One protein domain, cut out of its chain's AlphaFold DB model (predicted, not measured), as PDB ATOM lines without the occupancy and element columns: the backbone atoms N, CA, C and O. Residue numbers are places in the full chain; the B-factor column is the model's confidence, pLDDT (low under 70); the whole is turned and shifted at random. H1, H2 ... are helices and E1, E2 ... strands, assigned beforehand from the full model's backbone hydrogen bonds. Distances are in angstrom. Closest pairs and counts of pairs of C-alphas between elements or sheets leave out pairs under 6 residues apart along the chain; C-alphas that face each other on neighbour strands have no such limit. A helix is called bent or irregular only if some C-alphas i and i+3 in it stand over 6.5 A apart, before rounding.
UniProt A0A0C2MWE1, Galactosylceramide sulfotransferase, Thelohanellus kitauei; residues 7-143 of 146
ATOM      1  N   GLU A   7     -41.438  43.978   0.053       96.62
ATOM      2  CA  GLU A   7     -41.751  45.399   0.250       96.62
ATOM      3  C   GLU A   7     -41.352  45.862   1.657       96.62
ATOM      4  O   GLU A   7     -40.740  46.916   1.817       96.62
ATOM      5  N   GLU A   8     -41.601  45.042   2.680       98.00
ATOM      6  CA  GLU A   8     -41.168  45.304   4.050       98.00
ATOM      7  C   GLU A   8     -39.646  45.394   4.152       98.00
ATOM      8  O   GLU A   8     -39.118  46.245   4.869       98.00
ATOM      9  N   SER A   9     -38.931  44.525   3.437       97.44
ATOM     10  CA  SER A   9     -37.474  44.540   3.398       97.44
ATOM     11  C   SER A   9     -36.953  45.846   2.782       97.44
ATOM     12  O   SER A   9     -36.028  46.444   3.331       97.44
ATOM     13  N   LEU A  10     -37.563  46.318   1.688       97.25
ATOM     14  CA  LEU A  10     -37.198  47.582   1.035       97.25
ATOM     15  C   LEU A  10     -37.483  48.795   1.926       97.25
ATOM     16  O   LEU A  10     -36.622  49.657   2.083       97.25
ATOM     17  N   LEU A  11     -38.650  48.840   2.574       98.00
ATOM     18  CA  LEU A  11     -38.986  49.909   3.521       98.00
ATOM     19  C   LEU A  11     -38.052  49.912   4.735       98.00
ATOM     20  O   LEU A  11     -37.620  50.972   5.191       98.00
ATOM     21  N   ALA A  12     -37.697  48.732   5.251       97.50
ATOM     22  CA  ALA A  12     -36.731  48.617   6.334       97.50
ATOM     23  C   ALA A  12     -35.353  49.149   5.916       97.50
ATOM     24  O   ALA A  12     -34.762  49.917   6.675       97.50
ATOM     25  N   LEU A  13     -34.868  48.780   4.726       97.38
ATOM     26  CA  LEU A  13     -33.601  49.263   4.175       97.38
ATOM     27  C   LEU A  13     -33.610  50.788   4.025       97.38
ATOM     28  O   LEU A  13     -32.724  51.456   4.560       97.38
ATOM     29  N   LYS A  14     -34.656  51.326   3.385       97.75
ATOM     30  CA  LYS A  14     -34.857  52.766   3.192       97.75
ATOM     31  C   LYS A  14     -34.735  53.526   4.510       97.75
ATOM     32  O   LYS A  14     -33.957  54.467   4.621       97.75
ATOM     33  N   ASN A  15     -35.493  53.097   5.517       96.56
ATOM     34  CA  ASN A  15     -35.570  53.784   6.803       96.56
ATOM     35  C   ASN A  15     -34.295  53.624   7.639       96.56
ATOM     36  O   ASN A  15     -33.974  54.500   8.431       96.56
ATOM     37  N   MET A  16     -33.570  52.511   7.497       96.19
ATOM     38  CA  MET A  16     -32.333  52.276   8.251       96.19
ATOM     39  C   MET A  16     -31.146  53.071   7.709       96.19
ATOM     40  O   MET A  16     -30.263  53.425   8.484       96.19
ATOM     41  N   LEU A  17     -31.125  53.331   6.402       97.31
ATOM     42  CA  LEU A  17     -30.029  54.027   5.730       97.31
ATOM     43  C   LEU A  17     -30.396  55.454   5.294       97.31
ATOM     44  O   LEU A  17     -29.579  56.117   4.669       97.31
ATOM     45  N   ASN A  18     -31.595  55.933   5.649       96.94
ATOM     46  CA  ASN A  18     -32.136  57.232   5.232       96.94
ATOM     47  C   ASN A  18     -32.094  57.443   3.710       96.94
ATOM     48  O   ASN A  18     -31.752  58.525   3.244       96.94
ATOM     49  N   LEU A  19     -32.444  56.404   2.950       97.75
ATOM     50  CA  LEU A  19     -32.468  56.454   1.487       97.75
ATOM     51  C   LEU A  19     -33.737  57.129   0.967       97.75
ATOM     52  O   LEU A  19     -34.778  57.150   1.646       97.75
ATOM     53  N   ASP A  20     -33.671  57.604  -0.270       97.62
ATOM     54  CA  ASP A  20     -34.820  58.112  -1.001       97.62
ATOM     55  C   ASP A  20     -35.681  56.970  -1.560       97.62
ATOM     56  O   ASP A  20     -35.340  55.786  -1.512       97.62
ATOM     57  N   TRP A  21     -36.877  57.309  -2.045       97.56
ATOM     58  CA  TRP A  21     -37.805  56.318  -2.601       97.56
ATOM     59  C   TRP A  21     -37.295  55.681  -3.893       97.56
ATOM     60  O   TRP A  21     -37.593  54.514  -4.151       97.56
ATOM     61  N   ASP A  22     -36.538  56.439  -4.682       95.94
ATOM     62  CA  ASP A  22     -35.966  55.967  -5.940       95.94
ATOM     63  C   ASP A  22     -34.793  55.005  -5.714       95.94
ATOM     64  O   ASP A  22     -34.658  54.044  -6.467       95.94
ATOM     65  N   ASP A  23     -34.033  55.167  -4.625       94.75
ATOM     66  CA  ASP A  23     -32.912  54.283  -4.263       94.75
ATOM     67  C   ASP A  23     -33.356  52.850  -3.941       94.75
ATOM     68  O   ASP A  23     -32.616  51.887  -4.141       94.75
ATOM     69  N   VAL A  24     -34.570  52.697  -3.401       95.69
ATOM     70  CA  VAL A  24     -35.141  51.390  -3.032       95.69
ATOM     71  C   VAL A  24     -36.162  50.878  -4.045       95.69
ATOM     72  O   VAL A  24     -36.710  49.786  -3.874       95.69
ATOM     73  N   ALA A  25     -36.433  51.636  -5.108       95.12
ATOM     74  CA  ALA A  25     -37.260  51.162  -6.202       95.12
ATOM     75  C   ALA A  25     -36.489  50.100  -6.995       95.12
ATOM     76  O   ALA A  25     -35.403  50.342  -7.509       95.12
ATOM     77  N   SER A  26     -37.064  48.906  -7.123       91.31
ATOM     78  CA  SER A  26     -36.410  47.781  -7.791       91.31
ATOM     79  C   SER A  26     -37.339  47.087  -8.782       91.31
ATOM     80  O   SER A  26     -38.563  47.060  -8.608       91.31
ATOM     81  N   PHE A  27     -36.751  46.460  -9.800       90.25
ATOM     82  CA  PHE A  27     -37.450  45.520 -10.673       90.25
ATOM     83  C   PHE A  27     -37.175  44.075 -10.246       90.25
ATOM     84  O   PHE A  27     -36.142  43.778  -9.649       90.25
ATOM     85  N   ASN A  28     -38.085  43.153 -10.563       82.12
ATOM     86  CA  ASN A  28     -37.860  41.735 -10.291       82.12
ATOM     87  C   ASN A  28     -37.027  41.115 -11.427       82.12
ATOM     88  O   ASN A  28     -37.578  40.660 -12.434       82.12
ATOM     89  N   LEU A  29     -35.699  41.161 -11.285       72.75
ATOM     90  CA  LEU A  29     -34.728  40.742 -12.307       72.75
ATOM     91  C   LEU A  29     -34.491  39.224 -12.361       72.75
ATOM     92  O   LEU A  29     -34.064  38.726 -13.396       72.75
ATOM     93  N   ASN A  30     -34.798  38.491 -11.288       68.75
ATOM     94  CA  ASN A  30     -34.434  37.075 -11.131       68.75
ATOM     95  C   ASN A  30     -35.630  36.130 -11.291       68.75
ATOM     96  O   ASN A  30     -35.705  35.088 -10.641       68.75
ATOM     97  N   GLU A  31     -36.587  36.493 -12.142       77.06
ATOM     98  CA  GLU A  31     -37.686  35.589 -12.456       77.06
ATOM     99  C   GLU A  31     -37.145  34.433 -13.306       77.06
ATOM    100  O   GLU A  31     -36.598  34.634 -14.398       77.06
ATOM    101  N   ALA A  32     -37.241  33.221 -12.756       72.25
ATOM    102  CA  ALA A  32     -36.831  32.012 -13.446       72.25
ATOM    103  C   ALA A  32     -37.647  31.863 -14.734       72.25
ATOM    104  O   ALA A  32     -38.864  32.032 -14.733       72.25
ATOM    105  N   PHE A  33     -36.967  31.541 -15.834       75.44
ATOM    106  CA  PHE A  33     -37.647  31.232 -17.091       75.44
ATOM    107  C   PHE A  33     -38.386  29.887 -17.017       75.44
ATOM    108  O   PHE A  33     -39.444  29.719 -17.619       75.44
ATOM    109  N   GLU A  34     -37.836  28.938 -16.260       76.56
ATOM    110  CA  GLU A  34     -38.350  27.576 -16.140       76.56
ATOM    111  C   GLU A  34     -39.102  27.381 -14.821       76.56
ATOM    112  O   GLU A  34     -38.677  27.848 -13.761       76.56
ATOM    113  N   THR A  35     -40.211  26.643 -14.873       74.50
ATOM    114  CA  THR A  35     -40.945  26.235 -13.674       74.50
ATOM    115  C   THR A  35     -40.182  25.141 -12.944       74.50
ATOM    116  O   THR A  35     -39.975  24.055 -13.486       74.50
ATOM    117  N   VAL A  36     -39.797  25.413 -11.700       76.81
ATOM    118  CA  VAL A  36     -39.167  24.418 -10.830       76.81
ATOM    119  C   VAL A  36     -40.228  23.389 -10.414       76.81
ATOM    120  O   VAL A  36     -41.290  23.789  -9.929       76.81
ATOM    121  N   PRO A  37     -39.990  22.078 -10.608       82.88
ATOM    122  CA  PRO A  37     -40.927  21.053 -10.169       82.88
ATOM    123  C   PRO A  37     -41.051  21.048  -8.637       82.88
ATOM    124  O   PRO A  37     -40.094  21.403  -7.942       82.88
ATOM    125  N   PRO A  38     -42.205  20.630  -8.090       87.19
ATOM    126  CA  PRO A  38     -42.372  20.516  -6.648       87.19
ATOM    127  C   PRO A  38     -41.369  19.512  -6.068       87.19
ATOM    128  O   PRO A  38     -41.098  18.463  -6.657       87.19
ATOM    129  N   ILE A  39     -40.826  19.844  -4.898       89.75
ATOM    130  CA  ILE A  39     -39.879  18.993  -4.179       89.75
ATOM    131  C   ILE A  39     -40.677  17.896  -3.450       89.75
ATOM    132  O   ILE A  39     -41.667  18.215  -2.791       89.75
ATOM    133  N   PRO A  40     -40.292  16.609  -3.546       95.00
ATOM    134  CA  PRO A  40     -40.917  15.551  -2.754       95.00
ATOM    135  C   PRO A  40     -40.751  15.795  -1.248       95.00
ATOM    136  O   PRO A  40     -39.659  16.145  -0.808       95.00
ATOM    137  N   GLU A  41     -41.781  15.508  -0.449       93.69
ATOM    138  CA  GLU A  41     -41.794  15.761   1.006       93.69
ATOM    139  C   GLU A  41     -40.574  15.168   1.734       93.69
ATOM    140  O   GLU A  41     -39.948  15.823   2.564       93.69
ATOM    141  N   LYS A  42     -40.174  13.942   1.375       95.00
ATOM    142  CA  LYS A  42     -38.982  13.305   1.950       95.00
ATOM    143  C   LYS A  42     -37.711  14.124   1.694       95.00
ATOM    144  O   LYS A  42     -36.898  14.293   2.597       95.00
ATOM    145  N   LEU A  43     -37.549  14.631   0.472       94.69
ATOM    146  CA  LEU A  43     -36.387  15.436   0.099       94.69
ATOM    147  C   LEU A  43     -36.421  16.802   0.799       94.69
ATOM    148  O   LEU A  43     -35.383  17.292   1.227       94.69
ATOM    149  N   GLU A  44     -37.602  17.395   0.973       93.06
ATOM    150  CA  GLU A  44     -37.768  18.625   1.756       93.06
ATOM    151  C   GLU A  44     -37.320  18.434   3.214       93.06
ATOM    152  O   GLU A  44     -36.543  19.238   3.731       93.06
ATOM    153  N   GLN A  45     -37.735  17.339   3.861       93.31
ATOM    154  CA  GLN A  45     -37.309  17.013   5.227       93.31
ATOM    155  C   GLN A  45     -35.792  16.808   5.329       93.31
ATOM    156  O   GLN A  45     -35.167  17.310   6.265       93.31
ATOM    157  N   GLU A  46     -35.186  16.118   4.360       96.00
ATOM    158  CA  GLU A  46     -33.732  15.944   4.294       96.00
ATOM    159  C   GLU A  46     -33.021  17.301   4.155       96.00
ATOM    160  O   GLU A  46     -32.122  17.601   4.945       96.00
ATOM    161  N   ILE A  47     -33.470  18.166   3.237       94.75
ATOM    162  CA  ILE A  47     -32.921  19.520   3.050       94.75
ATOM    163  C   ILE A  47     -33.005  20.327   4.350       94.75
ATOM    164  O   ILE A  47     -32.005  20.924   4.758       94.75
ATOM    165  N   LEU A  48     -34.162  20.327   5.018       93.06
ATOM    166  CA  LEU A  48     -34.353  21.039   6.283       93.06
ATOM    167  C   LEU A  48     -33.467  20.478   7.398       93.06
ATOM    168  O   LEU A  48     -32.929  21.250   8.188       93.06
ATOM    169  N   SER A  49     -33.269  19.159   7.449       94.00
ATOM    170  CA  SER A  49     -32.392  18.530   8.443       94.00
ATOM    171  C   SER A  49     -30.926  18.937   8.256       94.00
ATOM    172  O   SER A  49     -30.238  19.239   9.232       94.00
ATOM    173  N   HIS A  50     -30.462  19.032   7.004       96.50
ATOM    174  CA  HIS A  50     -29.095  19.437   6.678       96.50
ATOM    175  C   HIS A  50     -28.859  20.945   6.832       96.50
ATOM    176  O   HIS A  50     -27.732  21.353   7.098       96.50
ATOM    177  N   ASN A  51     -29.907  21.765   6.715       96.62
ATOM    178  CA  ASN A  51     -29.839  23.228   6.812       96.62
ATOM    179  C   ASN A  51     -30.551  23.758   8.066       96.62
ATOM    180  O   ASN A  51     -31.031  24.890   8.079       96.62
ATOM    181  N   HIS A  52     -30.644  22.953   9.130       95.31
ATOM    182  CA  HIS A  52     -31.448  23.297  10.306       95.31
ATOM    183  C   HIS A  52     -31.033  24.632  10.944       95.31
ATOM    184  O   HIS A  52     -31.888  25.443  11.297       95.31
ATOM    185  N   ALA A  53     -29.725  24.896  11.043       96.50
ATOM    186  CA  ALA A  53     -29.215  26.154  11.588       96.50
ATOM    187  C   ALA A  53     -29.658  27.368  10.753       96.50
ATOM    188  O   ALA A  53     -30.146  28.354  11.309       96.50
ATOM    189  N   ASP A  54     -29.552  27.276   9.425       96.56
ATOM    190  CA  ASP A  54     -29.977  28.338   8.511       96.56
ATOM    191  C   ASP A  54     -31.495  28.515   8.529       96.56
ATOM    192  O   ASP A  54     -31.983  29.644   8.497       96.56
ATOM    193  N   TYR A  55     -32.253  27.424   8.652       95.12
ATOM    194  CA  TYR A  55     -33.704  27.469   8.798       95.12
ATOM    195  C   TYR A  55     -34.129  28.226  10.065       95.12
ATOM    196  O   TYR A  55     -34.971  29.127   9.998       95.12
ATOM    197  N   GLU A  56     -33.522  27.922  11.215       96.81
ATOM    198  CA  GLU A  56     -33.812  28.633  12.466       96.81
ATOM    199  C   GLU A  56     -33.390  30.109  12.394       96.81
ATOM    200  O   GLU A  56     -34.134  30.996  12.832       96.81
ATOM    201  N   LEU A  57     -32.246  30.405  11.765       97.38
ATOM    202  CA  LEU A  57     -31.794  31.776  11.523       97.38
ATOM    203  C   LEU A  57     -32.775  32.546  10.626       97.38
ATOM    204  O   LEU A  57     -33.166  33.674  10.945       97.38
ATOM    205  N   TYR A  58     -33.218  31.925   9.530       96.75
ATOM    206  CA  TYR A  58     -34.188  32.490   8.597       96.75
ATOM    207  C   TYR A  58     -35.501  32.809   9.303       96.75
ATOM    208  O   TYR A  58     -35.998  33.935   9.241       96.75
ATOM    209  N   LYS A  59     -36.031  31.842  10.060       96.88
ATOM    210  CA  LYS A  59     -37.257  31.982  10.846       96.88
ATOM    211  C   LYS A  59     -37.155  33.110  11.870       96.88
ATOM    212  O   LYS A  59     -38.111  33.875  12.033       96.88
ATOM    213  N   HIS A  60     -36.011  33.254  12.544       97.75
ATOM    214  CA  HIS A  60     -35.777  34.362  13.467       97.75
ATOM    215  C   HIS A  60     -35.905  35.719  12.759       97.75
ATOM    216  O   HIS A  60     -36.685  36.575  13.190       97.75
ATOM    217  N   PHE A  61     -35.186  35.921  11.652       97.75
ATOM    218  CA  PHE A  61     -35.187  37.205  10.946       97.75
ATOM    219  C   PHE A  61     -36.486  37.493  10.195       97.75
ATOM    220  O   PHE A  61     -36.919  38.647  10.183       97.75
ATOM    221  N   TYR A  62     -37.152  36.470   9.657       98.44
ATOM    222  CA  TYR A  62     -38.499  36.578   9.102       98.44
ATOM    223  C   TYR A  62     -39.464  37.154  10.145       98.44
ATOM    224  O   TYR A  62     -40.109  38.177   9.912       98.44
ATOM    225  N   ASN A  63     -39.510  36.559  11.343       98.25
ATOM    226  CA  ASN A  63     -40.396  37.022  12.414       98.25
ATOM    227  C   ASN A  63     -40.018  38.419  12.920       98.25
ATOM    228  O   ASN A  63     -40.899  39.238  13.204       98.25
ATOM    229  N   LYS A  64     -38.716  38.715  12.997       97.88
ATOM    230  CA  LYS A  64     -38.214  40.040  13.377       97.88
ATOM    231  C   LYS A  64     -38.658  41.111  12.380       97.88
ATOM    232  O   LYS A  64     -39.185  42.141  12.803       97.88
ATOM    233  N   LEU A  65     -38.506  40.863  11.078       98.06
ATOM    234  CA  LEU A  65     -38.946  41.789  10.034       98.06
ATOM    235  C   LEU A  65     -40.468  41.937  10.029       98.06
ATOM    236  O   LEU A  65     -40.953  43.061  10.066       98.06
ATOM    237  N   LYS A  66     -41.210  40.826  10.075       97.81
ATOM    238  CA  LYS A  66     -42.681  40.820  10.134       97.81
ATOM    239  C   LYS A  66     -43.227  41.591  11.334       97.81
ATOM    240  O   LYS A  66     -44.292  42.193  11.266       97.81
ATOM    241  N   THR A  67     -42.523  41.556  12.463       97.94
ATOM    242  CA  THR A  67     -42.905  42.333  13.648       97.94
ATOM    243  C   THR A  67     -42.589  43.811  13.456       97.94
ATOM    244  O   THR A  67     -43.437  44.652  13.747       97.94
ATOM    245  N   LYS A  68     -41.399  44.134  12.931       96.00
ATOM    246  CA  LYS A  68     -40.993  45.514  12.634       96.00
ATOM    247  C   LYS A  68     -41.916  46.173  11.605       96.00
ATOM    248  O   LYS A  68     -42.281  47.330  11.784       96.00
ATOM    249  N   SER A  69     -42.340  45.444  10.575       96.00
ATOM    250  CA  SER A  69     -43.152  45.989   9.485       96.00
ATOM    251  C   SER A  69     -44.547  46.432   9.908       96.00
ATOM    252  O   SER A  69     -45.116  47.312   9.273       96.00
ATOM    253  N   LYS A  70     -45.071  45.926  11.033       96.69
ATOM    254  CA  LYS A  70     -46.330  46.414  11.625       96.69
ATOM    255  C   LYS A  70     -46.289  47.897  12.002       96.69
ATOM    256  O   LYS A  70     -47.336  48.498  12.198       96.69
ATOM    257  N   GLN A  71     -45.094  48.468  12.154       96.44
ATOM    258  CA  GLN A  71     -44.895  49.880  12.478       96.44
ATOM    259  C   GLN A  71     -44.829  50.761  11.226       96.44
ATOM    260  O   GLN A  71     -44.826  51.984  11.346       96.44
ATOM    261  N   PHE A  72     -44.739  50.169  10.031       97.50
ATOM    262  CA  PHE A  72     -44.644  50.927   8.793       97.50
ATOM    263  C   PHE A  72     -46.022  51.476   8.403       97.50
ATOM    264  O   PHE A  72     -46.986  50.711   8.332       97.50
ATOM    265  N   PRO A  73     -46.140  52.789   8.145       97.62
ATOM    266  CA  PRO A  73     -47.373  53.379   7.643       97.62
ATOM    267  C   PRO A  73     -47.812  52.743   6.319       97.62
ATOM    268  O   PRO A  73     -47.006  52.588   5.408       97.62
ATOM    269  N   GLU A  74     -49.109  52.474   6.151       97.31
ATOM    270  CA  GLU A  74     -49.653  51.946   4.886       97.31
ATOM    271  C   GLU A  74     -49.302  52.838   3.681       97.31
ATOM    272  O   GLU A  74     -48.963  52.349   2.602       97.31
ATOM    273  N   LYS A  75     -49.291  54.162   3.887       98.12
ATOM    274  CA  LYS A  75     -48.880  55.139   2.870       98.12
ATOM    275  C   LYS A  75     -47.467  54.890   2.328       98.12
ATOM    276  O   LYS A  75     -47.227  55.187   1.165       98.12
ATOM    277  N   ASP A  76     -46.556  54.328   3.120       98.12
ATOM    278  CA  ASP A  76     -45.173  54.096   2.698       98.12
ATOM    279  C   ASP A  76     -45.114  52.970   1.660       98.12
ATOM    280  O   ASP A  76     -44.408  53.087   0.658       98.12
ATOM    281  N   PHE A  77     -45.935  51.928   1.822       97.88
ATOM    282  CA  PHE A  77     -46.107  50.881   0.811       97.88
ATOM    283  C   PHE A  77     -46.724  51.440  -0.474       97.88
ATOM    284  O   PHE A  77     -46.295  51.101  -1.578       97.88
ATOM    285  N   LEU A  78     -47.717  52.328  -0.355       98.31
ATOM    286  CA  LEU A  78     -48.331  52.978  -1.517       98.31
ATOM    287  C   LEU A  78     -47.323  53.847  -2.280       98.31
ATOM    288  O   LEU A  78     -47.296  53.797  -3.514       98.31
ATOM    289  N   THR A  79     -46.478  54.589  -1.563       98.31
ATOM    290  CA  THR A  79     -45.402  55.396  -2.146       98.31
ATOM    291  C   THR A  79     -44.359  54.510  -2.819       98.31
ATOM    292  O   THR A  79     -44.064  54.715  -3.993       98.31
ATOM    293  N   LEU A  80     -43.877  53.453  -2.156       97.94
ATOM    294  CA  LEU A  80     -42.936  52.503  -2.759       97.94
ATOM    295  C   LEU A  80     -43.477  51.931  -4.080       97.94
ATOM    296  O   LEU A  80     -42.815  52.000  -5.116       97.94
ATOM    297  N   ARG A  81     -44.729  51.457  -4.083       97.62
ATOM    298  CA  ARG A  81     -45.394  50.939  -5.291       97.62
ATOM    299  C   ARG A  81     -45.593  52.010  -6.361       97.62
ATOM    300  O   ARG A  81     -45.621  51.698  -7.553       97.62
ATOM    301  N   TYR A  82     -45.796  53.270  -5.976       98.06
ATOM    302  CA  TYR A  82     -45.850  54.383  -6.922       98.06
ATOM    303  C   TYR A  82     -44.508  54.550  -7.644       98.06
ATOM    304  O   TYR A  82     -44.498  54.505  -8.874       98.06
ATOM    305  N   HIS A  83     -43.400  54.628  -6.906       97.94
ATOM    306  CA  HIS A  83     -42.057  54.764  -7.481       97.94
ATOM    307  C   HIS A  83     -41.674  53.551  -8.342       97.94
ATOM    308  O   HIS A  83     -41.252  53.710  -9.487       97.94
ATOM    309  N   GLN A  84     -41.944  52.329  -7.876       96.69
ATOM    310  CA  GLN A  84     -41.728  51.118  -8.679       96.69
ATOM    311  C   GLN A  84     -42.514  51.147  -9.999       96.69
ATOM    312  O   GLN A  84     -41.987  50.788 -11.054       96.69
ATOM    313  N   ARG A  85     -43.779  51.595  -9.976       97.06
ATOM    314  CA  ARG A  85     -44.594  51.726 -11.197       97.06
ATOM    315  C   ARG A  85     -44.098  52.834 -12.109       97.06
ATOM    316  O   ARG A  85     -44.152  52.650 -13.324       97.06
ATOM    317  N   PHE A  86     -43.657  53.954 -11.547       97.62
ATOM    318  CA  PHE A  86     -43.064  55.046 -12.305       97.62
ATOM    319  C   PHE A  86     -41.858  54.537 -13.096       97.62
ATOM    320  O   PHE A  86     -41.901  54.541 -14.326       97.62
ATOM    321  N   TRP A  87     -40.857  53.973 -12.418       97.56
ATOM    322  CA  TRP A  87     -39.656  53.455 -13.073       97.56
ATOM    323  C   TRP A  87     -39.971  52.345 -14.067       97.56
ATOM    324  O   TRP A  87     -39.466  52.355 -15.186       97.56
ATOM    325  N   ARG A  88     -40.891  51.433 -13.732       95.94
ATOM    326  CA  ARG A  88     -41.283  50.364 -14.658       95.94
ATOM    327  C   ARG A  88     -41.900  50.922 -15.939       95.94
ATOM    328  O   ARG A  88     -41.569  50.459 -17.023       95.94
ATOM    329  N   ARG A  89     -42.794  51.910 -15.836       96.69
ATOM    330  CA  ARG A  89     -43.453  52.527 -17.002       96.69
ATOM    331  C   ARG A  89     -42.496  53.372 -17.831       96.69
ATOM    332  O   ARG A  89     -42.654  53.417 -19.052       96.69
ATOM    333  N   THR A  90     -41.549  54.035 -17.180       97.44
ATOM    334  CA  THR A  90     -40.556  54.887 -17.834       97.44
ATOM    335  C   THR A  90     -39.501  54.053 -18.554       97.44
ATOM    336  O   THR A  90     -39.211  54.328 -19.712       97.44
ATOM    337  N   CYS A  91     -38.969  53.016 -17.904       97.19
ATOM    338  CA  CYS A  91     -37.798  52.291 -18.392       97.19
ATOM    339  C   CYS A  91     -38.129  51.065 -19.247       97.19
ATOM    340  O   CYS A  91     -37.412  50.793 -20.203       97.19
ATOM    341  N   ILE A  92     -39.169  50.296 -18.907       95.81
ATOM    342  CA  ILE A  92     -39.297  48.901 -19.357       95.81
ATOM    343  C   ILE A  92     -40.251  48.768 -20.541       95.81
ATOM    344  O   ILE A  92     -41.423  49.132 -20.437       95.81
ATOM    345  N   GLU A  93     -39.762  48.186 -21.635       95.50
ATOM    346  CA  GLU A  93     -40.569  47.805 -22.798       95.50
ATOM    347  C   GLU A  93     -41.121  46.384 -22.633       95.50
ATOM    348  O   GLU A  93     -42.329  46.158 -22.675       95.50
ATOM    349  N   SER A  94     -40.238  45.412 -22.390       92.12
ATOM    350  CA  SER A  94     -40.604  43.996 -22.335       92.12
ATOM    351  C   SER A  94     -39.623  43.167 -21.497       92.12
ATOM    352  O   SER A  94     -38.649  43.680 -20.936       92.12
ATOM    353  N   ARG A  95     -39.907  41.866 -21.366       91.38
ATOM    354  CA  ARG A  95     -38.987  40.865 -20.807       91.38
ATOM    355  C   ARG A  95     -38.074  40.329 -21.911       91.38
ATOM    356  O   ARG A  95     -38.530  40.139 -23.036       91.38
ATOM    357  N   VAL A  96     -36.823  40.028 -21.575       90.12
ATOM    358  CA  VAL A  96     -35.847  39.422 -22.497       90.12
ATOM    359  C   VAL A  96     -35.092  38.294 -21.807       90.12
ATOM    360  O   VAL A  96     -34.783  38.383 -20.620       90.12
ATOM    361  N   LEU A  97     -34.799  37.225 -22.544       87.56
ATOM    362  CA  LEU A  97     -34.007  36.113 -22.035       87.56
ATOM    363  C   LEU A  97     -32.535  36.536 -21.933       87.56
ATOM    364  O   LEU A  97     -31.946  36.967 -22.923       87.56
ATOM    365  N   LYS A  98     -31.943  36.408 -20.745       82.81
ATOM    366  CA  LYS A  98     -30.522  36.676 -20.480       82.81
ATOM    367  C   LYS A  98     -29.836  35.422 -19.938       82.81
ATOM    368  O   LYS A  98     -30.498  34.524 -19.417       82.81
ATOM    369  N   LEU A  99     -28.512  35.352 -20.074       80.44
ATOM    370  CA  LEU A  99     -27.695  34.231 -19.607       80.44
ATOM    371  C   LEU A  99     -26.952  34.616 -18.324       80.44
ATOM    372  O   LEU A  99     -26.308  35.657 -18.268       80.44
ATOM    373  N   SER A 100     -27.035  33.771 -17.298       76.62
ATOM    374  CA  SER A 100     -26.263  33.917 -16.055       76.62
ATOM    375  C   SER A 100     -24.903  33.206 -16.131       76.62
ATOM    376  O   SER A 100     -24.687  32.365 -17.008       76.62
ATOM    377  N   TYR A 101     -24.012  33.451 -15.155       70.81
ATOM    378  CA  TYR A 101     -22.710  32.767 -15.030       70.81
ATOM    379  C   TYR A 101     -22.804  31.235 -15.101       70.81
ATOM    380  O   TYR A 101     -21.936  30.577 -15.670       70.81
ATOM    381  N   ALA A 102     -23.878  30.651 -14.563       74.62
ATOM    382  CA  ALA A 102     -24.090  29.204 -14.547       74.62
ATOM    383  C   ALA A 102     -24.649  28.648 -15.873       74.62
ATOM    384  O   ALA A 102     -25.162  27.531 -15.895       74.62
ATOM    385  N   LYS A 103     -24.615  29.433 -16.962       79.50
ATOM    386  CA  LYS A 103     -25.266  29.134 -18.251       79.50
ATOM    387  C   LYS A 103     -26.769  28.850 -18.121       79.50
ATOM    388  O   LYS A 103     -27.351  28.175 -18.966       79.50
ATOM    389  N   LYS A 104     -27.401  29.366 -17.063       79.00
ATOM    390  CA  LYS A 104     -28.852  29.293 -16.865       79.00
ATOM    391  C   LYS A 104     -29.509  30.541 -17.423       79.00
ATOM    392  O   LYS A 104     -29.022  31.649 -17.175       79.00
ATOM    393  N   PHE A 105     -30.611  30.352 -18.134       83.62
ATOM    394  CA  PHE A 105     -31.415  31.453 -18.634       83.62
ATOM    395  C   PHE A 105     -32.291  32.057 -17.533       83.62
ATOM    396  O   PHE A 105     -32.834  31.341 -16.692       83.62
ATOM    397  N   TYR A 106     -32.446  33.377 -17.560       83.81
ATOM    398  CA  TYR A 106     -33.357  34.120 -16.689       83.81
ATOM    399  C   TYR A 106     -34.056  35.242 -17.462       83.81
ATOM    400  O   TYR A 106     -33.613  35.640 -18.544       83.81
ATOM    401  N   LEU A 107     -35.161  35.751 -16.917       87.06
ATOM    402  CA  LEU A 107     -35.934  36.825 -17.535       87.06
ATOM    403  C   LEU A 107     -35.454  38.204 -17.066       87.06
ATOM    404  O   LEU A 107     -35.912  38.738 -16.057       87.06
ATOM    405  N   GLY A 108     -34.574  38.815 -17.858       88.56
ATOM    406  CA  GLY A 108     -34.199  40.219 -17.726       88.56
ATOM    407  C   GLY A 108     -35.246  41.172 -18.311       88.56
ATOM    408  O   GLY A 108     -36.361  40.777 -18.670       88.56
ATOM    409  N   TYR A 109     -34.875  42.446 -18.434       91.75
ATOM    410  CA  TYR A 109     -35.711  43.471 -19.057       91.75
ATOM    411  C   TYR A 109     -35.044  44.102 -20.274       91.75
ATOM    412  O   TYR A 109     -33.832  44.320 -20.287       91.75
ATOM    413  N   LEU A 110     -35.871  44.421 -21.268       92.50
ATOM    414  CA  LEU A 110     -35.520  45.274 -22.393       92.50
ATOM    415  C   LEU A 110     -35.992  46.703 -22.106       92.50
ATOM    416  O   LEU A 110     -37.146  46.918 -21.716       92.50
ATOM    417  N   LEU A 111     -35.099  47.671 -22.306       95.44
ATOM    418  CA  LEU A 111     -35.399  49.088 -22.138       95.44
ATOM    419  C   LEU A 111     -36.190  49.653 -23.321       95.44
ATOM    420  O   LEU A 111     -36.031  49.214 -24.460       95.44
ATOM    421  N   LYS A 112     -37.004  50.673 -23.051       97.19
ATOM    422  CA  LYS A 112     -37.668  51.465 -24.089       97.19
ATOM    423  C   LYS A 112     -36.655  52.233 -24.931       97.19
ATOM    424  O   LYS A 112     -35.663  52.745 -24.421       97.19
ATOM    425  N   SER A 113     -36.954  52.398 -26.216       95.12
ATOM    426  CA  SER A 113     -36.127  53.198 -27.131       95.12
ATOM    427  C   SER A 113     -36.294  54.710 -26.937       95.12
ATOM    428  O   SER A 113     -35.425  55.481 -27.331       95.12
ATOM    429  N   ASN A 114     -37.395  55.150 -26.320       95.94
ATOM    430  CA  ASN A 114     -37.773  56.557 -26.171       95.94
ATOM    431  C   ASN A 114     -37.745  57.050 -24.711       95.94
ATOM    432  O   ASN A 114     -38.581  57.862 -24.310       95.94
ATOM    433  N   ILE A 115     -36.788  56.573 -23.907       97.69
ATOM    434  CA  ILE A 115     -36.620  57.014 -22.513       97.69
ATOM    435  C   ILE A 115     -36.222  58.502 -22.484       97.69
ATOM    436  O   ILE A 115     -35.261  58.884 -23.165       97.69
ATOM    437  N   PRO A 116     -36.908  59.355 -21.690       97.56
ATOM    438  CA  PRO A 116     -36.532  60.756 -21.526       97.56
ATOM    439  C   PRO A 116     -35.080  60.900 -21.066       97.56
ATOM    440  O   PRO A 116     -34.654  60.188 -20.161       97.56
ATOM    441  N   LYS A 117     -34.341  61.862 -21.635       96.69
ATOM    442  CA  LYS A 117     -32.889  62.024 -21.422       96.69
ATOM    443  C   LYS A 117     -32.472  62.006 -19.946       96.69
ATOM    444  O   LYS A 117     -31.499  61.355 -19.599       96.69
ATOM    445  N   GLN A 118     -33.244  62.664 -19.083       96.88
ATOM    446  CA  GLN A 118     -32.978  62.739 -17.641       96.88
ATOM    447  C   GLN A 118     -33.080  61.397 -16.892       96.88
ATOM    448  O   GLN A 118     -32.626  61.307 -15.761       96.88
ATOM    449  N   TYR A 119     -33.683  60.367 -17.493       97.00
ATOM    450  CA  TYR A 119     -33.880  59.048 -16.881       97.00
ATOM    451  C   TYR A 119     -33.060  57.938 -17.546       97.00
ATOM    452  O   TYR A 119     -33.115  56.802 -17.088       97.00
ATOM    453  N   GLN A 120     -32.327  58.231 -18.625       95.50
ATOM    454  CA  GLN A 120     -31.643  57.206 -19.424       95.50
ATOM    455  C   GLN A 120     -30.609  56.424 -18.611       95.50
ATOM    456  O   GLN A 120     -30.678  55.198 -18.570       95.50
ATOM    457  N   GLU A 121     -29.714  57.132 -17.924       93.44
ATOM    458  CA  GLU A 121     -28.663  56.532 -17.097       93.44
ATOM    459  C   GLU A 121     -29.253  55.678 -15.968       93.44
ATOM    460  O   GLU A 121     -28.924  54.501 -15.837       93.44
ATOM    461  N   GLN A 122     -30.215  56.226 -15.219       94.19
ATOM    462  CA  GLN A 122     -30.869  55.492 -14.137       94.19
ATOM    463  C   GLN A 122     -31.584  54.235 -14.653       94.19
ATOM    464  O   GLN A 122     -31.420  53.155 -14.091       94.19
ATOM    465  N   CYS A 123     -32.346  54.340 -15.747       95.38
ATOM    466  CA  CYS A 123     -33.014  53.185 -16.340       95.38
ATOM    467  C   CYS A 123     -32.022  52.090 -16.752       95.38
ATOM    468  O   CYS A 123     -32.329  50.910 -16.585       95.38
ATOM    469  N   GLN A 124     -30.851  52.472 -17.268       92.38
ATOM    470  CA  GLN A 124     -29.787  51.544 -17.628       92.38
ATOM    471  C   GLN A 124     -29.240  50.814 -16.399       92.38
ATOM    472  O   GLN A 124     -29.250  49.585 -16.374       92.38
ATOM    473  N   LEU A 125     -28.884  51.548 -15.343       90.81
ATOM    474  CA  LEU A 125     -28.382  50.962 -14.098       90.81
ATOM    475  C   LEU A 125     -29.405  50.031 -13.427       90.81
ATOM    476  O   LEU A 125     -29.044  48.969 -12.927       90.81
ATOM    477  N   MET A 126     -30.697  50.369 -13.461       91.69
ATOM    478  CA  MET A 126     -31.751  49.569 -12.821       91.69
ATOM    479  C   MET A 126     -32.011  48.203 -13.481       91.69
ATOM    480  O   MET A 126     -32.650  47.346 -12.865       91.69
ATOM    481  N   VAL A 127     -31.580  47.987 -14.731       90.69
ATOM    482  CA  VAL A 127     -31.749  46.699 -15.439       90.69
ATOM    483  C   VAL A 127     -30.473  45.866 -15.510       90.69
ATOM    484  O   VAL A 127     -30.503  44.757 -16.056       90.69
ATOM    485  N   TYR A 128     -29.370  46.387 -14.975       87.69
ATOM    486  CA  TYR A 128     -28.115  45.662 -14.924       87.69
ATOM    487  C   TYR A 128     -28.222  44.455 -14.009       87.69
ATOM    488  O   TYR A 128     -28.683  44.518 -12.869       87.69
ATOM    489  N   SER A 129     -27.760  43.330 -14.532       83.56
ATOM    490  CA  SER A 129     -27.319  42.230 -13.697       83.56
ATOM    491  C   SER A 129     -26.057  42.621 -12.932       83.56
ATOM    492  O   SER A 129     -25.330  43.536 -13.314       83.56
ATOM    493  N   GLU A 130     -25.758  41.867 -11.877       82.44
ATOM    494  CA  GLU A 130     -24.475  41.968 -11.173       82.44
ATOM    495  C   GLU A 130     -23.286  41.876 -12.146       82.44
ATOM    496  O   GLU A 130     -22.310  42.602 -11.992       82.44
ATOM    497  N   ILE A 131     -23.397  41.028 -13.176       82.25
ATOM    498  CA  ILE A 131     -22.373  40.836 -14.211       82.25
ATOM    499  C   ILE A 131     -22.133  42.139 -14.967       82.25
ATOM    500  O   ILE A 131     -21.026  42.665 -14.946       82.25
ATOM    501  N   GLU A 132     -23.194  42.680 -15.569       85.06
ATOM    502  CA  GLU A 132     -23.143  43.906 -16.372       85.06
ATOM    503  C   GLU A 132     -22.646  45.092 -15.533       85.06
ATOM    504  O   GLU A 132     -21.817  45.877 -15.990       85.06
ATOM    505  N   PHE A 133     -23.088  45.186 -14.274       87.06
ATOM    506  CA  PHE A 133     -22.638  46.227 -13.354       87.06
ATOM    507  C   PHE A 133     -21.142  46.115 -13.036       87.06
ATOM    508  O   PHE A 133     -20.409  47.098 -13.139       87.06
ATOM    509  N   VAL A 134     -20.667  44.925 -12.659       87.12
ATOM    510  CA  VAL A 134     -19.255  44.706 -12.306       87.12
ATOM    511  C   VAL A 134     -18.345  44.875 -13.522       87.12
ATOM    512  O   VAL A 134     -17.248  45.415 -13.386       87.12
ATOM    513  N   GLU A 135     -18.774  44.432 -14.702       86.12
ATOM    514  CA  GLU A 135     -18.032  44.612 -15.951       86.12
ATOM    515  C   GLU A 135     -17.895  46.090 -16.312       86.12
ATOM    516  O   GLU A 135     -16.769  46.548 -16.516       86.12
ATOM    517  N   GLN A 136     -18.991  46.855 -16.292       85.62
ATOM    518  CA  GLN A 136     -18.927  48.298 -16.528       85.62
ATOM    519  C   GLN A 136     -18.029  48.991 -15.497       85.62
ATOM    520  O   GLN A 136     -17.144  49.760 -15.863       85.62
ATOM    521  N   TYR A 137     -18.194  48.678 -14.212       86.50
ATOM    522  CA  TYR A 137     -17.388  49.284 -13.153       86.50
ATOM    523  C   TYR A 137     -15.886  48.996 -13.326       86.50
ATOM    524  O   TYR A 137     -15.037  49.863 -13.113       86.50
ATOM    525  N   ARG A 138     -15.525  47.781 -13.762       87.62
ATOM    526  CA  ARG A 138     -14.132  47.432 -14.087       87.62
ATOM    527  C   ARG A 138     -13.611  48.202 -15.296       87.62
ATOM    528  O   ARG A 138     -12.456  48.626 -15.268       87.62
ATOM    529  N   GLN A 139     -14.428  48.383 -16.333       85.81
ATOM    530  CA  GLN A 139     -14.063  49.183 -17.504       85.81
ATOM    531  C   GLN A 139     -13.803  50.642 -17.118       85.81
ATOM    532  O   GLN A 139     -12.787  51.202 -17.525       85.81
ATOM    533  N   GLU A 140     -14.658  51.231 -16.280       85.75
ATOM    534  CA  GLU A 140     -14.522  52.616 -15.814       85.75
ATOM    535  C   GLU A 140     -13.250  52.844 -14.986       85.75
ATOM    536  O   GLU A 140     -12.577  53.857 -15.162       85.75
ATOM    537  N   ILE A 141     -12.891  51.901 -14.107       84.31
ATOM    538  CA  ILE A 141     -11.710  52.044 -13.240       84.31
ATOM    539  C   ILE A 141     -10.406  51.719 -13.967       84.31
ATOM    540  O   ILE A 141      -9.402  52.400 -13.765       84.31
ATOM    541  N   TYR A 142     -10.391  50.649 -14.761       80.38
ATOM    542  CA  TYR A 142      -9.145  50.073 -15.269       80.38
ATOM    543  C   TYR A 142      -8.936  50.272 -16.773       80.38
ATOM    544  O   TYR A 142      -7.869  49.920 -17.275       80.38
ATOM    545  N   GLY A 143      -9.921  50.795 -17.514       70.81
ATOM    546  CA  GLY A 143      -9.845  50.925 -18.974       70.81
ATOM    547  C   GLY A 143      -9.661  49.586 -19.702       70.81
ATOM    548  O   GLY A 143      -9.169  49.555 -20.830       70.81
TER     549      GLY A 143
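What this domain is: This is residues 7 to 143 of the 146 residues of the protein "Galactosylceramide sulfotransferase" of Thelohanellus kitauei (UniProt A0A0C2MWE1). Picture a loose, open triangular frame: the long helices H3 and H4 are two sides that come near each other at one corner, with H1 tucked in against both, and the long link of residues 18 to 40 closes the third side, passing the E1-E2 hairpin on its way to H2 at the far corner. H5 packs on the end of H4 beside the hairpin, and H6 leads away so that residues 137 to 143 stick out. The printed part has 137 residues with six named helices and two named strands, in the order H1 H2 H3 H4 E1 E2 H5 H6; the sheet, E1 - E2, is antiparallel and the class is mostly helix. The whole is loose, with a radius of gyration of the C-alphas of 18.7 A and spans of 52 by 41 by 32 A.

How they stand to each other: Start at the hairpin of E1, residues 92 to 99, and E2, residues 105 to 111, antiparallel at 148 degrees. Look there for N 96 and O 108, 3.0 A apart, and N 108 and O 96, 2.8 A apart, both within hydrogen-bond range. E1 bends by 57 degrees at residue 95. Residues 31 to 32 make a short antiparallel pairing with residues 106 to 107 of E2. Just before E1 find H4, residues 74 to 91, which with residues 87 to 91 alone touches H5, residues 117 to 126; the closest C-alphas, of Cys 91 and Cys 123, are 5.3 A apart, and the lines are about perpendicular at 73 degrees. With residues 76 to 80 alone, H4 touches H1, residues 7 to 17, about perpendicular at 84 degrees; the closest C-alphas are those of Glu 7 and Phe 77, 7.0 A apart. H3, residues 52 to 69, touches H1 with residues 65 to 69 alone, about perpendicular at 78 degrees; the closest C-alphas, of Glu 8 and Ser 69, are 5.8 A apart. H3 and H4 are apart. H2, residues 41 to 50, is close to H3 but not clearly touching, with the C-alphas of Leu 48 and Tyr 55 closest at 6.9 A. H6, residues 130 to 142, is close to H5 but not clearly touching, with the C-alphas of Leu 125 and Phe 133 closest at 7.5 A. In H1, H2, H3, H4 and H6 every O i to N i+4 pair is within hydrogen-bond range; in H5 4 of 6 are.

Where its parts are: Find C-alpha 92 at (-39.297, 48.901, -19.357), where E1 begins; it is 18.7 A long, and E2 is 18.4 A. H4 measures 26.1 A and H3 25.5 A. H1 begins at C-alpha 7, (-41.751, 45.399, 0.250), and H6, 17.8 A long, ends at C-alpha 142, (-9.145, 50.073, -15.269). H5 is irregular: C-alphas 118 and 121 are 7.6 A apart.

The domain as a whole: The two C-alphas farthest apart are those of Lys 42 and Lys 117, 54.4 A. The printed part has no cut. The link from H1 to H2 is long, with 23 residues; the others are tight. The mean pLDDT of the printed part is 91.8, and residue 30 is under 70.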